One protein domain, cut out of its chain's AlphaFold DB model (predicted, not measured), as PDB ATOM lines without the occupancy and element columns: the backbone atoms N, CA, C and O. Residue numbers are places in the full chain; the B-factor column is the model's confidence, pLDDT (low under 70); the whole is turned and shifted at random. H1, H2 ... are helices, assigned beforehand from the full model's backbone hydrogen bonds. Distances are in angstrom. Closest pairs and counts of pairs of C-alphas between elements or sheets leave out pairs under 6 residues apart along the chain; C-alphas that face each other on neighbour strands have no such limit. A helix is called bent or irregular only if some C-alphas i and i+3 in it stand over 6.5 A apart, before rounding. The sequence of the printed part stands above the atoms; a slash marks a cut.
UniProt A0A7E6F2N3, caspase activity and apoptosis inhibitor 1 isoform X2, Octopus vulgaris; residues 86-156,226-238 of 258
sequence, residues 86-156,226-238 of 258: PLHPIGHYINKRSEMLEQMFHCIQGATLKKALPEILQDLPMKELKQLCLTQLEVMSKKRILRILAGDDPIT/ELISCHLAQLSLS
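Overview. This is residues 86 to 156 and 226 to 238 of the 258 residues of the protein "caspase activity and apoptosis inhibitor 1 isoform X2" of Octopus vulgaris (UniProt A0A7E6F2N3). H1 lies between H2 and H6, nearly side by side with both, and H7 closes the other side of these three, touching H2 and H6. H5 runs past H2 and crosses the beginning of H7, while the short helices H3 and H4 make the end of the body farthest from its middle. The printed part has 84 residues with seven named helices, H1 to H7 in chain order, and no named strand; the class is all helix, and the helices mostly cross. It is compact, with a radius of gyration of the C-alphas of 12.1 A, and rounded, spanning 33 by 31 by 24 A.

Arrangement. Begin at H1, residues 90 to 95, and H2, residues 97 to 107: they form a helical hairpin, a shallow tilt of 19 degrees, opposite ways, with closest C-alphas Tyr 93 and Met 100 at 4.9 A. H3, residues 110 to 116, and H4, residues 119 to 122, are close but not clearly touching; C-alphas 114 and 122 are 5.6 A apart. Next find H5, residues 126 to 139, which touches H2 at a steep tilt of 45 degrees, closest at C-alphas 98 and 134, 6.6 A apart. H6, residues 142 to 150, touches H1 at a shallow tilt of 6 degrees, opposite ways, closest at C-alphas 91 and 146, 6.4 A apart. H2 and H6 are apart. The hub is H7, residues 226 to 238, which touches H6 at a steep tilt of 47 degrees, closest at C-alphas 149 and 233, 5.7 A apart. With residues 232 to 236 alone it touches H2, closest at C-alphas 104 and 236, 7.2 A apart. Its residues 226 to 229 alone touch residues 133 to 137 of H5, about perpendicular at 77 degrees, closest at C-alphas 133 and 229, 6.5 A apart. With residues 231 to 235 alone it only just touches H3, with 3 pairs of C-alphas within 8 A, the closest being 116 and 231 at 7.4 A. Every O i to N i+4 pair is within hydrogen-bond range in H2, H3, H5, H6 and H7; H1 has 0 of 2, with 2 of 3 O i to N i+3 pairs within range, and H4 is too short for an i+4 pair.

Along the chain. Find C-alpha 90 at (41.132, 1.508, 17.846), where H1 begins; H1 is irregular, with C-alphas 92 and 95 7.6 A apart. H2 is 15.5 A long, and H5, the longest helix, runs 20.5 A from C-alpha 126 at (48.635, -12.159, 5.347). H7 runs 18.3 A to C-alpha 238 at (54.523, 3.416, 19.258).

Size, cuts and confidence. The C-alphas farthest apart are those of Pro 86 and Ile 120, 35.4 A. Residues 157 to 225 are not printed, and C-alphas 156 and 226 are 13.7 A apart across that cut, between H6 and H7. The links printed whole are tight. Mean pLDDT of the printed part is 80.2; residues 226 to 238, which are H7, are under 70.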
ATOM      1  N   PRO A  86      35.661   9.533   9.381       71.44
ATOM      2  CA  PRO A  86      36.110   9.957  10.698       71.44
ATOM      3  C   PRO A  86      37.084   8.919  11.270       71.44
ATOM      4  O   PRO A  86      36.788   7.724  11.308       71.44
ATOM      5  N   LEU A  87      38.262   9.384  11.689       77.25
ATOM      6  CA  LEU A  87      39.264   8.544  12.334       77.25
ATOM      7  C   LEU A  87      38.887   8.370  13.805       77.25
ATOM      8  O   LEU A  87      38.842   9.340  14.562       77.25
ATOM      9  N   HIS A  88      38.629   7.128  14.206       83.50
ATOM     10  CA  HIS A  88      38.347   6.775  15.593       83.50
ATOM     11  C   HIS A  88      39.534   6.031  16.216       83.50
ATOM     12  O   HIS A  88      40.245   5.307  15.515       83.50
ATOM     13  N   PRO A  89      39.754   6.159  17.539       86.69
ATOM     14  CA  PRO A  89      40.734   5.330  18.230       86.69
ATOM     15  C   PRO A  89      40.353   3.850  18.101       86.69
ATOM     16  O   PRO A  89      39.172   3.510  18.114       86.69
ATOM     17  N   ILE A  90      41.344   2.957  18.048       88.50
ATOM     18  CA  ILE A  90      41.132   1.508  17.846       88.50
ATOM     19  C   ILE A  90      40.163   0.914  18.880       88.50
ATOM     20  O   ILE A  90      39.335   0.072  18.537       88.50
ATOM     21  N   GLY A  91      40.179   1.425  20.117       87.38
ATOM     22  CA  GLY A  91      39.246   1.023  21.174       87.38
ATOM     23  C   GLY A  91      37.760   1.255  20.851       87.38
ATOM     24  O   GLY A  91      36.914   0.556  21.399       87.38
ATOM     25  N   HIS A  92      37.421   2.164  19.929       89.50
ATOM     26  CA  HIS A  92      36.041   2.379  19.470       89.50
ATOM     27  C   HIS A  92      35.460   1.132  18.783       89.50
ATOM     28  O   HIS A  92      34.276   0.825  18.924       89.50
ATOM     29  N   TYR A  93      36.304   0.372  18.084       89.62
ATOM     30  CA  TYR A  93      35.896  -0.803  17.316       89.62
ATOM     31  C   TYR A  93      35.842  -2.083  18.158       89.62
ATOM     32  O   TYR A  93      35.631  -3.164  17.619       89.62
ATOM     33  N   ILE A  94      35.973  -2.005  19.486       90.62
ATOM     34  CA  ILE A  94      36.055  -3.197  20.343       90.62
ATOM     35  C   ILE A  94      34.810  -4.094  20.298       90.62
ATOM     36  O   ILE A  94      34.890  -5.303  20.513       90.62
ATOM     37  N   ASN A  95      33.652  -3.509  19.991       89.62
ATOM     38  CA  ASN A  95      32.405  -4.250  19.805       89.62
ATOM     39  C   ASN A  95      32.377  -5.035  18.483       89.62
ATOM     40  O   ASN A  95      31.581  -5.958  18.340       89.62
ATOM     41  N   LYS A  96      33.252  -4.691  17.533       91.81
ATOM     42  CA  LYS A  96      33.354  -5.278  16.197       91.81
ATOM     43  C   LYS A  96      34.800  -5.690  15.920       91.81
ATOM     44  O   LYS A  96      35.570  -4.981  15.276       91.81
ATOM     45  N   ARG A  97      35.168  -6.870  16.418       90.75
ATOM     46  CA  ARG A  97      36.556  -7.363  16.410       90.75
ATOM     47  C   ARG A  97      37.170  -7.471  15.010       90.75
ATOM     48  O   ARG A  97      38.355  -7.195  14.859       90.75
ATOM     49  N   SER A  98      36.376  -7.823  14.000       90.38
ATOM     50  CA  SER A  98      36.809  -7.870  12.599       90.38
ATOM     51  C   SER A  98      37.192  -6.487  12.065       90.38
ATOM     52  O   SER A  98      38.304  -6.314  11.577       90.38
ATOM     53  N   GLU A  99      36.320  -5.487  12.235       90.44
ATOM     54  CA  GLU A  99      36.595  -4.100  11.831       90.44
ATOM     55  C   GLU A  99      37.807  -3.533  12.590       90.44
ATOM     56  O   GLU A  99      38.656  -2.872  11.995       90.44
ATOM     57  N   MET A 100      37.940  -3.835  13.887       90.75
ATOM     58  CA  MET A 100      39.098  -3.428  14.690       90.75
ATOM     59  C   MET A 100      40.411  -3.975  14.118       90.75
ATOM     60  O   MET A 100      41.388  -3.237  13.985       90.75
ATOM     61  N   LEU A 101      40.425  -5.261  13.757       90.19
ATOM     62  CA  LEU A 101      41.586  -5.919  13.172       90.19
ATOM     63  C   LEU A 101      41.954  -5.303  11.822       90.19
ATOM     64  O   LEU A 101      43.130  -5.063  11.553       90.19
ATOM     65  N   GLU A 102      40.957  -5.018  10.986       88.44
ATOM     66  CA  GLU A 102      41.184  -4.322   9.728       88.44
ATOM     67  C   GLU A 102      41.870  -2.983   9.981       88.44
ATOM     68  O   GLU A 102      42.921  -2.754   9.393       88.44
ATOM     69  N   GLN A 103      41.372  -2.144  10.893       86.69
ATOM     70  CA  GLN A 103      42.019  -0.860  11.200       86.69
ATOM     71  C   GLN A 103      43.474  -1.034  11.672       86.69
ATOM     72  O   GLN A 103      44.360  -0.325  11.198       86.69
ATOM     73  N   MET A 104      43.757  -2.023  12.525       86.88
ATOM     74  CA  MET A 104      45.128  -2.315  12.976       86.88
ATOM     75  C   MET A 104      46.056  -2.687  11.811       86.88
ATOM     76  O   MET A 104      47.161  -2.151  11.699       86.88
ATOM     77  N   PHE A 105      45.594  -3.567  10.920       86.50
ATOM     78  CA  PHE A 105      46.339  -3.969   9.728       86.50
ATOM     79  C   PHE A 105      46.376  -2.885   8.653       86.50
ATOM     80  O   PHE A 105      47.219  -2.974   7.777       86.50
ATOM     81  N   HIS A 106      45.507  -1.875   8.679       82.31
ATOM     82  CA  HIS A 106      45.650  -0.693   7.826       82.31
ATOM     83  C   HIS A 106      46.752   0.239   8.343       82.31
ATOM     84  O   HIS A 106      47.480   0.820   7.545       82.31
ATOM     85  N   CYS A 107      46.927   0.347   9.662       79.06
ATOM     86  CA  CYS A 107      47.966   1.193  10.253       79.06
ATOM     87  C   CYS A 107      49.382   0.595  10.172       79.06
ATOM     88  O   CYS A 107      50.358   1.342  10.159       79.06
ATOM     89  N   ILE A 108      49.513  -0.737  10.175       77.94
ATOM     90  CA  ILE A 108      50.803  -1.434  10.283       77.94
ATOM     91  C   ILE A 108      50.940  -2.410   9.105       77.94
ATOM     92  O   ILE A 108      50.644  -3.595   9.234       77.94
ATOM     93  N   GLN A 109      51.374  -1.911   7.942       78.44
ATOM     94  CA  GLN A 109      51.570  -2.709   6.719       78.44
ATOM     95  C   GLN A 109      53.046  -2.837   6.311       78.44
ATOM     96  O   GLN A 109      53.931  -2.136   6.810       78.44
ATOM     97  N   GLY A 110      53.315  -3.770   5.391       80.94
ATOM     98  CA  GLY A 110      54.598  -3.899   4.701       80.94
ATOM     99  C   GLY A 110      55.773  -4.327   5.589       80.94
ATOM    100  O   GLY A 110      55.671  -5.229   6.421       80.94
ATOM    101  N   ALA A 111      56.933  -3.698   5.379       76.62
ATOM    102  CA  ALA A 111      58.177  -4.056   6.064       76.62
ATOM    103  C   ALA A 111      58.146  -3.752   7.573       76.62
ATOM    104  O   ALA A 111      58.814  -4.437   8.348       76.62
ATOM    105  N   THR A 112      57.367  -2.753   7.995       80.25
ATOM    106  CA  THR A 112      57.208  -2.384   9.409       80.25
ATOM    107  C   THR A 112      56.493  -3.486  10.177       80.25
ATOM    108  O   THR A 112      56.935  -3.851  11.261       80.25
ATOM    109  N   LEU A 113      55.458  -4.082   9.573       83.00
ATOM    110  CA  LEU A 113      54.770  -5.242  10.131       83.00
ATOM    111  C   LEU A 113      55.709  -6.450  10.245       83.00
ATOM    112  O   LEU A 113      55.759  -7.089  11.286       83.00
ATOM    113  N   LYS A 114      56.508  -6.741   9.213       81.25
ATOM    114  CA  LYS A 114      57.441  -7.883   9.250       81.25
ATOM    115  C   LYS A 114      58.509  -7.744  10.336       81.25
ATOM    116  O   LYS A 114      58.777  -8.706  11.037       81.25
ATOM    117  N   LYS A 115      59.071  -6.545  10.523       82.19
ATOM    118  CA  LYS A 115      60.053  -6.269  11.593       82.19
ATOM    119  C   LYS A 115      59.458  -6.346  12.999       82.19
ATOM    120  O   LYS A 115      60.187  -6.556  13.959       82.19
ATOM    121  N   ALA A 116      58.157  -6.118  13.097       76.25
ATOM    122  CA  ALA A 116      57.383  -6.193  14.320       76.25
ATOM    123  C   ALA A 116      56.991  -7.627  14.698       76.25
ATOM    124  O   ALA A 116      56.759  -7.923  15.863       76.25
ATOM    125  N   LEU A 117      56.870  -8.521  13.723       82.69
ATOM    126  CA  LEU A 117      56.463  -9.892  13.981       82.69
ATOM    127  C   LEU A 117      57.673 -10.752  14.379       82.69
ATOM    128  O   LEU A 117      58.745 -10.613  13.783       82.69
ATOM    129  N   PRO A 118      57.514 -11.686  15.334       82.69
ATOM    130  CA  PRO A 118      58.498 -12.738  15.566       82.69
ATOM    131  C   PRO A 118      58.806 -13.496  14.267       82.69
ATOM    132  O   PRO A 118      57.907 -13.687  13.451       82.69
ATOM    133  N   GLU A 119      60.047 -13.958  14.087       77.38
ATOM    134  CA  GLU A 119      60.526 -14.631  12.860       77.38
ATOM    135  C   GLU A 119      59.616 -15.797  12.432       77.38
ATOM    136  O   GLU A 119      59.310 -15.953  11.256       77.38
ATOM    137  N   ILE A 120      59.044 -16.509  13.408       79.31
ATOM    138  CA  ILE A 120      58.102 -17.625  13.222       79.31
ATOM    139  C   ILE A 120      56.812 -17.202  12.485       79.31
ATOM    140  O   ILE A 120      56.173 -18.020  11.828       79.31
ATOM    141  N   LEU A 121      56.405 -15.935  12.594       75.69
ATOM    142  CA  LEU A 121      55.204 -15.404  11.947       75.69
ATOM    143  C   LEU A 121      55.470 -14.633  10.654       75.69
ATOM    144  O   LEU A 121      54.517 -14.304   9.946       75.69
ATOM    145  N   GLN A 122      56.725 -14.297  10.353       79.12
ATOM    146  CA  GLN A 122      57.052 -13.467   9.188       79.12
ATOM    147  C   GLN A 122      56.794 -14.195   7.862       79.12
ATOM    148  O   GLN A 122      56.509 -13.537   6.856       79.12
ATOM    149  N   ASP A 123      56.843 -15.528   7.882       81.12
ATOM    150  CA  ASP A 123      56.634 -16.392   6.718       81.12
ATOM    151  C   ASP A 123      55.155 -16.732   6.460       81.12
ATOM    152  O   ASP A 123      54.827 -17.351   5.446       81.12
ATOM    153  N   LEU A 124      54.240 -16.322   7.346       82.25
ATOM    154  CA  LEU A 124      52.817 -16.614   7.182       82.25
ATOM    155  C   LEU A 124      52.163 -15.694   6.142       82.25
ATOM    156  O   LEU A 124      52.404 -14.480   6.130       82.25
ATOM    157  N   PRO A 125      51.260 -16.224   5.298       86.75
ATOM    158  CA  PRO A 125      50.497 -15.390   4.387       86.75
ATOM    159  C   PRO A 125      49.575 -14.452   5.177       86.75
ATOM    160  O   PRO A 125      48.960 -14.833   6.174       86.75
ATOM    161  N   MET A 126      49.409 -13.221   4.682       83.75
ATOM    162  CA  MET A 126      48.635 -12.159   5.347       83.75
ATOM    163  C   MET A 126      47.217 -12.599   5.744       83.75
ATOM    164  O   MET A 126      46.683 -12.184   6.771       83.75
ATOM    165  N   LYS A 127      46.604 -13.461   4.930       86.06
ATOM    166  CA  LYS A 127      45.279 -14.028   5.185       86.06
ATOM    167  C   LYS A 127      45.253 -14.895   6.448       86.06
ATOM    168  O   LYS A 127      44.341 -14.751   7.257       86.06
ATOM    169  N   GLU A 128      46.243 -15.765   6.626       88.88
ATOM    170  CA  GLU A 128      46.338 -16.637   7.802       88.88
ATOM    171  C   GLU A 128      46.705 -15.841   9.049       88.88
ATOM    172  O   GLU A 128      46.094 -16.028  10.099       88.88
ATOM    173  N   LEU A 129      47.620 -14.879   8.917       88.25
ATOM    174  CA  LEU A 129      47.997 -14.000  10.018       88.25
ATOM    175  C   LEU A 129      46.789 -13.219  10.567       88.25
ATOM    176  O   LEU A 129      46.570 -13.188  11.780       88.25
ATOM    177  N   LYS A 130      45.966 -12.637   9.683       88.69
ATOM    178  CA  LYS A 130      44.716 -11.961  10.070       88.69
ATOM    179  C   LYS A 130      43.745 -12.925  10.758       88.69
ATOM    180  O   LYS A 130      43.182 -12.583  11.793       88.69
ATOM    181  N   GLN A 131      43.591 -14.140  10.234       90.69
ATOM    182  CA  GLN A 131      42.702 -15.143  10.824       90.69
ATOM    183  C   GLN A 131      43.127 -15.538  12.248       90.69
ATOM    184  O   GLN A 131      42.280 -15.633  13.143       90.69
ATOM    185  N   LEU A 132      44.427 -15.735  12.480       89.19
ATOM    186  CA  LEU A 132      44.966 -16.058  13.803       89.19
ATOM    187  C   LEU A 132      44.735 -14.913  14.794       89.19
ATOM    188  O   LEU A 132      44.271 -15.143  15.910       89.19
ATOM    189  N   CYS A 133      44.986 -13.674  14.363       89.38
ATOM    190  CA  CYS A 133      44.753 -12.497  15.196       89.38
ATOM    191  C   CYS A 133      43.268 -12.334  15.554       89.38
ATOM    192  O   CYS A 133      42.946 -12.046  16.706       89.38
ATOM    193  N   LEU A 134      42.358 -12.558  14.598       91.69
ATOM    194  CA  LEU A 134      40.915 -12.494  14.845       91.69
ATOM    195  C   LEU A 134      40.474 -13.547  15.866       91.69
ATOM    196  O   LEU A 134      39.797 -13.213  16.837       91.69
ATOM    197  N   THR A 135      40.915 -14.793  15.675       91.62
ATOM    198  CA  THR A 135      40.614 -15.907  16.586       91.62
ATOM    199  C   THR A 135      41.063 -15.584  18.011       91.62
ATOM    200  O   THR A 135      40.321 -15.803  18.967       91.62
ATOM    201  N   GLN A 136      42.250 -14.989  18.168       88.44
ATOM    202  CA  GLN A 136      42.745 -14.595  19.484       88.44
ATOM    203  C   GLN A 136      41.911 -13.463  20.100       88.44
ATOM    204  O   GLN A 136      41.554 -13.530  21.274       88.44
ATOM    205  N   LEU A 137      41.561 -12.439  19.317       89.75
ATOM    206  CA  LEU A 137      40.729 -11.327  19.786       89.75
ATOM    207  C   LEU A 137      39.341 -11.782  20.251       89.75
ATOM    208  O   LEU A 137      38.794 -11.198  21.189       89.75
ATOM    209  N   GLU A 138      38.763 -12.805  19.620       89.62
ATOM    210  CA  GLU A 138      37.464 -13.367  20.004       89.62
ATOM    211  C   GLU A 138      37.478 -14.021  21.385       89.62
ATOM    212  O   GLU A 138      36.528 -13.845  22.153       89.62
ATOM    213  N   VAL A 139      38.575 -14.700  21.721       88.88
ATOM    214  CA  VAL A 139      38.759 -15.386  23.009       88.88
ATOM    215  C   VAL A 139      39.052 -14.396  24.149       88.88
ATOM    216  O   VAL A 139      38.875 -14.714  25.324       88.88
ATOM    217  N   MET A 140      39.456 -13.163  23.833       85.81
ATOM    218  CA  MET A 140      39.781 -12.138  24.827       85.81
ATOM    219  C   MET A 140      38.564 -11.292  25.221       85.81
ATOM    220  O   MET A 140      37.744 -10.887  24.389       85.81
ATOM    221  N   SER A 141      38.466 -10.968  26.515       89.69
ATOM    222  CA  SER A 141      37.436 -10.054  27.016       89.69
ATOM    223  C   SER A 141      37.694  -8.617  26.551       89.69
ATOM    224  O   SER A 141      38.837  -8.202  26.356       89.69
ATOM    225  N   LYS A 142      36.629  -7.815  26.421       90.31
ATOM    226  CA  LYS A 142      36.744  -6.398  26.025       90.31
ATOM    227  C   LYS A 142      37.643  -5.619  26.992       90.31
ATOM    228  O   LYS A 142      38.538  -4.896  26.571       90.31
ATOM    229  N   LYS A 143      37.463  -5.833  28.301       89.62
ATOM    230  CA  LYS A 143      38.291  -5.206  29.347       89.62
ATOM    231  C   LYS A 143      39.771  -5.553  29.159       89.62
ATOM    232  O   LYS A 143      40.612  -4.664  29.239       89.62
ATOM    233  N   ARG A 144      40.078  -6.815  28.838       89.12
ATOM    234  CA  ARG A 144      41.444  -7.272  28.560       89.12
ATOM    235  C   ARG A 144      42.044  -6.580  27.337       89.12
ATOM    236  O   ARG A 144      43.159  -6.079  27.417       89.12
ATOM    237  N   ILE A 145      41.300  -6.501  26.237       89.88
ATOM    238  CA  ILE A 145      41.753  -5.840  25.003       89.88
ATOM    239  C   ILE A 145      42.030  -4.347  25.251       89.88
ATOM    240  O   ILE A 145      43.067  -3.849  24.826       89.88
ATOM    241  N   LEU A 146      41.166  -3.636  25.988       88.44
ATOM    242  CA  LEU A 146      41.388  -2.217  26.317       88.44
ATOM    243  C   LEU A 146      42.650  -1.990  27.146       88.44
ATOM    244  O   LEU A 146      43.368  -1.025  26.906       88.44
ATOM    245  N   ARG A 147      42.934  -2.879  28.101       88.62
ATOM    246  CA  ARG A 147      44.146  -2.824  28.931       88.62
ATOM    247  C   ARG A 147      45.413  -2.987  28.090       88.62
ATOM    248  O   ARG A 147      46.353  -2.217  28.241       88.62
ATOM    249  N   ILE A 148      45.390  -3.909  27.128       89.25
ATOM    250  CA  ILE A 148      46.488  -4.098  26.170       89.25
ATOM    251  C   ILE A 148      46.663  -2.857  25.288       89.25
ATOM    252  O   ILE A 148      47.781  -2.391  25.094       89.25
ATOM    253  N   LEU A 149      45.561  -2.284  24.792       88.25
ATOM    254  CA  LEU A 149      45.584  -1.042  24.009       88.25
ATOM    255  C   LEU A 149      45.993   0.190  24.833       88.25
ATOM    256  O   LEU A 149      46.372   1.198  24.246       88.25
ATOM    257  N   ALA A 150      45.907   0.142  26.162       87.19
ATOM    258  CA  ALA A 150      46.425   1.185  27.048       87.19
ATOM    259  C   ALA A 150      47.939   1.049  27.292       87.19
ATOM    260  O   ALA A 150      48.565   1.991  27.778       87.19
ATOM    261  N   GLY A 151      48.519  -0.093  26.914       84.38
ATOM    262  CA  GLY A 151      49.928  -0.404  27.095       84.38
ATOM    263  C   GLY A 151      50.253  -1.093  28.422       84.38
ATOM    264  O   GLY A 151      51.433  -1.168  28.758       84.38
ATOM    265  N   ASP A 152      49.250  -1.586  29.161       84.75
ATOM    266  CA  ASP A 152      49.471  -2.302  30.423       84.75
ATOM    267  C   ASP A 152      50.291  -3.583  30.180       84.75
ATOM    268  O   ASP A 152      50.113  -4.285  29.178       84.75
ATOM    269  N   ASP A 153      51.192  -3.907  31.111       79.88
ATOM    270  CA  ASP A 153      52.054  -5.081  30.985       79.88
ATOM    271  C   ASP A 153      51.215  -6.364  30.963       79.88
ATOM    272  O   ASP A 153      50.382  -6.554  31.855       79.88
ATOM    273  N   PRO A 154      51.472  -7.316  30.049       70.50
ATOM    274  CA  PRO A 154      50.666  -8.532  29.920       70.50
ATOM    275  C   PRO A 154      50.648  -9.378  31.204       70.50
ATOM    276  O   PRO A 154      49.694 -10.108  31.443       70.50
ATOM    277  N   ILE A 155      51.668  -9.235  32.056       72.25
ATOM    278  CA  ILE A 155      51.774  -9.888  33.370       72.25
ATOM    279  C   ILE A 155      50.777  -9.290  34.378       72.25
ATOM    280  O   ILE A 155      50.263  -9.991  35.246       72.25
ATOM    281  N   THR A 156      50.494  -7.990  34.264       73.38
ATOM    282  CA  THR A 156      49.561  -7.264  35.145       73.38
ATOM    283  C   THR A 156      48.108  -7.414  34.706       73.38
ATOM    284  O   THR A 156      47.190  -7.255  35.515       73.38
ATOM    285  N   GLU A 226      49.538 -14.823  22.169       48.09
ATOM    286  CA  GLU A 226      49.155 -13.693  23.020       48.09
ATOM    287  C   GLU A 226      50.201 -12.583  23.009       48.09
ATOM    288  O   GLU A 226      49.834 -11.404  22.968       48.09
ATOM    289  N   LEU A 227      51.487 -12.944  22.953       51.78
ATOM    290  CA  LEU A 227      52.569 -11.983  22.772       51.78
ATOM    291  C   LEU A 227      52.416 -11.234  21.444       51.78
ATOM    292  O   LEU A 227      52.634 -10.029  21.401       51.78
ATOM    293  N   ILE A 228      51.961 -11.913  20.390       54.06
ATOM    294  CA  ILE A 228      51.767 -11.345  19.048       54.06
ATOM    295  C   ILE A 228      50.650 -10.294  19.028       54.06
ATOM    296  O   ILE A 228      50.852  -9.193  18.512       54.06
ATOM    297  N   SER A 229      49.490 -10.590  19.628       55.25
ATOM    298  CA  SER A 229      48.388  -9.617  19.730       55.25
ATOM    299  C   SER A 229      48.784  -8.415  20.599       55.25
ATOM    300  O   SER A 229      48.517  -7.264  20.242       55.25
ATOM    301  N   CYS A 230      49.521  -8.662  21.690       54.66
ATOM    302  CA  CYS A 230      50.078  -7.598  22.527       54.66
ATOM    303  C   CYS A 230      51.106  -6.747  21.771       54.66
ATOM    304  O   CYS A 230      51.075  -5.524  21.872       54.66
ATOM    305  N   HIS A 231      51.988  -7.362  20.985       56.47
ATOM    306  CA  HIS A 231      53.025  -6.647  20.250       56.47
ATOM    307  C   HIS A 231      52.413  -5.775  19.146       56.47
ATOM    308  O   HIS A 231      52.745  -4.594  19.052       56.47
ATOM    309  N   LEU A 232      51.434  -6.290  18.390       58.66
ATOM    310  CA  LEU A 232      50.695  -5.509  17.386       58.66
ATOM    311  C   LEU A 232      49.924  -4.326  18.000       58.66
ATOM    312  O   LEU A 232      49.908  -3.239  17.421       58.66
ATOM    313  N   ALA A 233      49.333  -4.500  19.184       58.69
ATOM    314  CA  ALA A 233      48.671  -3.415  19.909       58.69
ATOM    315  C   ALA A 233      49.664  -2.345  20.413       58.69
ATOM    316  O   ALA A 233      49.440  -1.151  20.211       58.69
ATOM    317  N   GLN A 234      50.798  -2.761  20.987       56.03
ATOM    318  CA  GLN A 234      51.868  -1.869  21.463       56.03
ATOM    319  C   GLN A 234      52.546  -1.086  20.321       56.03
ATOM    320  O   GLN A 234      52.960   0.066  20.483       56.03
ATOM    321  N   LEU A 235      52.614  -1.668  19.124       55.62
ATOM    322  CA  LEU A 235      53.138  -1.004  17.927       55.62
ATOM    323  C   LEU A 235      52.191   0.051  17.357       55.62
ATOM    324  O   LEU A 235      52.648   1.032  16.768       55.62
ATOM    325  N   SER A 236      50.883  -0.104  17.560       52.06
ATOM    326  CA  SER A 236      49.926   0.949  17.219       52.06
ATOM    327  C   SER A 236      50.121   2.196  18.094       52.06
ATOM    328  O   SER A 236      50.062   3.319  17.593       52.06
ATOM    329  N   LEU A 237      50.464   2.007  19.375       50.47
ATOM    330  CA  LEU A 237      50.819   3.084  20.308       50.47
ATOM    331  C   LEU A 237      52.184   3.717  19.987       50.47
ATOM    332  O   LEU A 237      52.356   4.925  20.133       50.47
ATOM    333  N   SER A 238      53.160   2.927  19.531       42.38
ATOM    334  CA  SER A 238      54.523   3.416  19.258       42.38
ATOM    335  C   SER A 238      54.673   4.161  17.924       42.38
ATOM    336  O   SER A 238      55.715   4.767  17.682       42.38
TER     337      SER A 238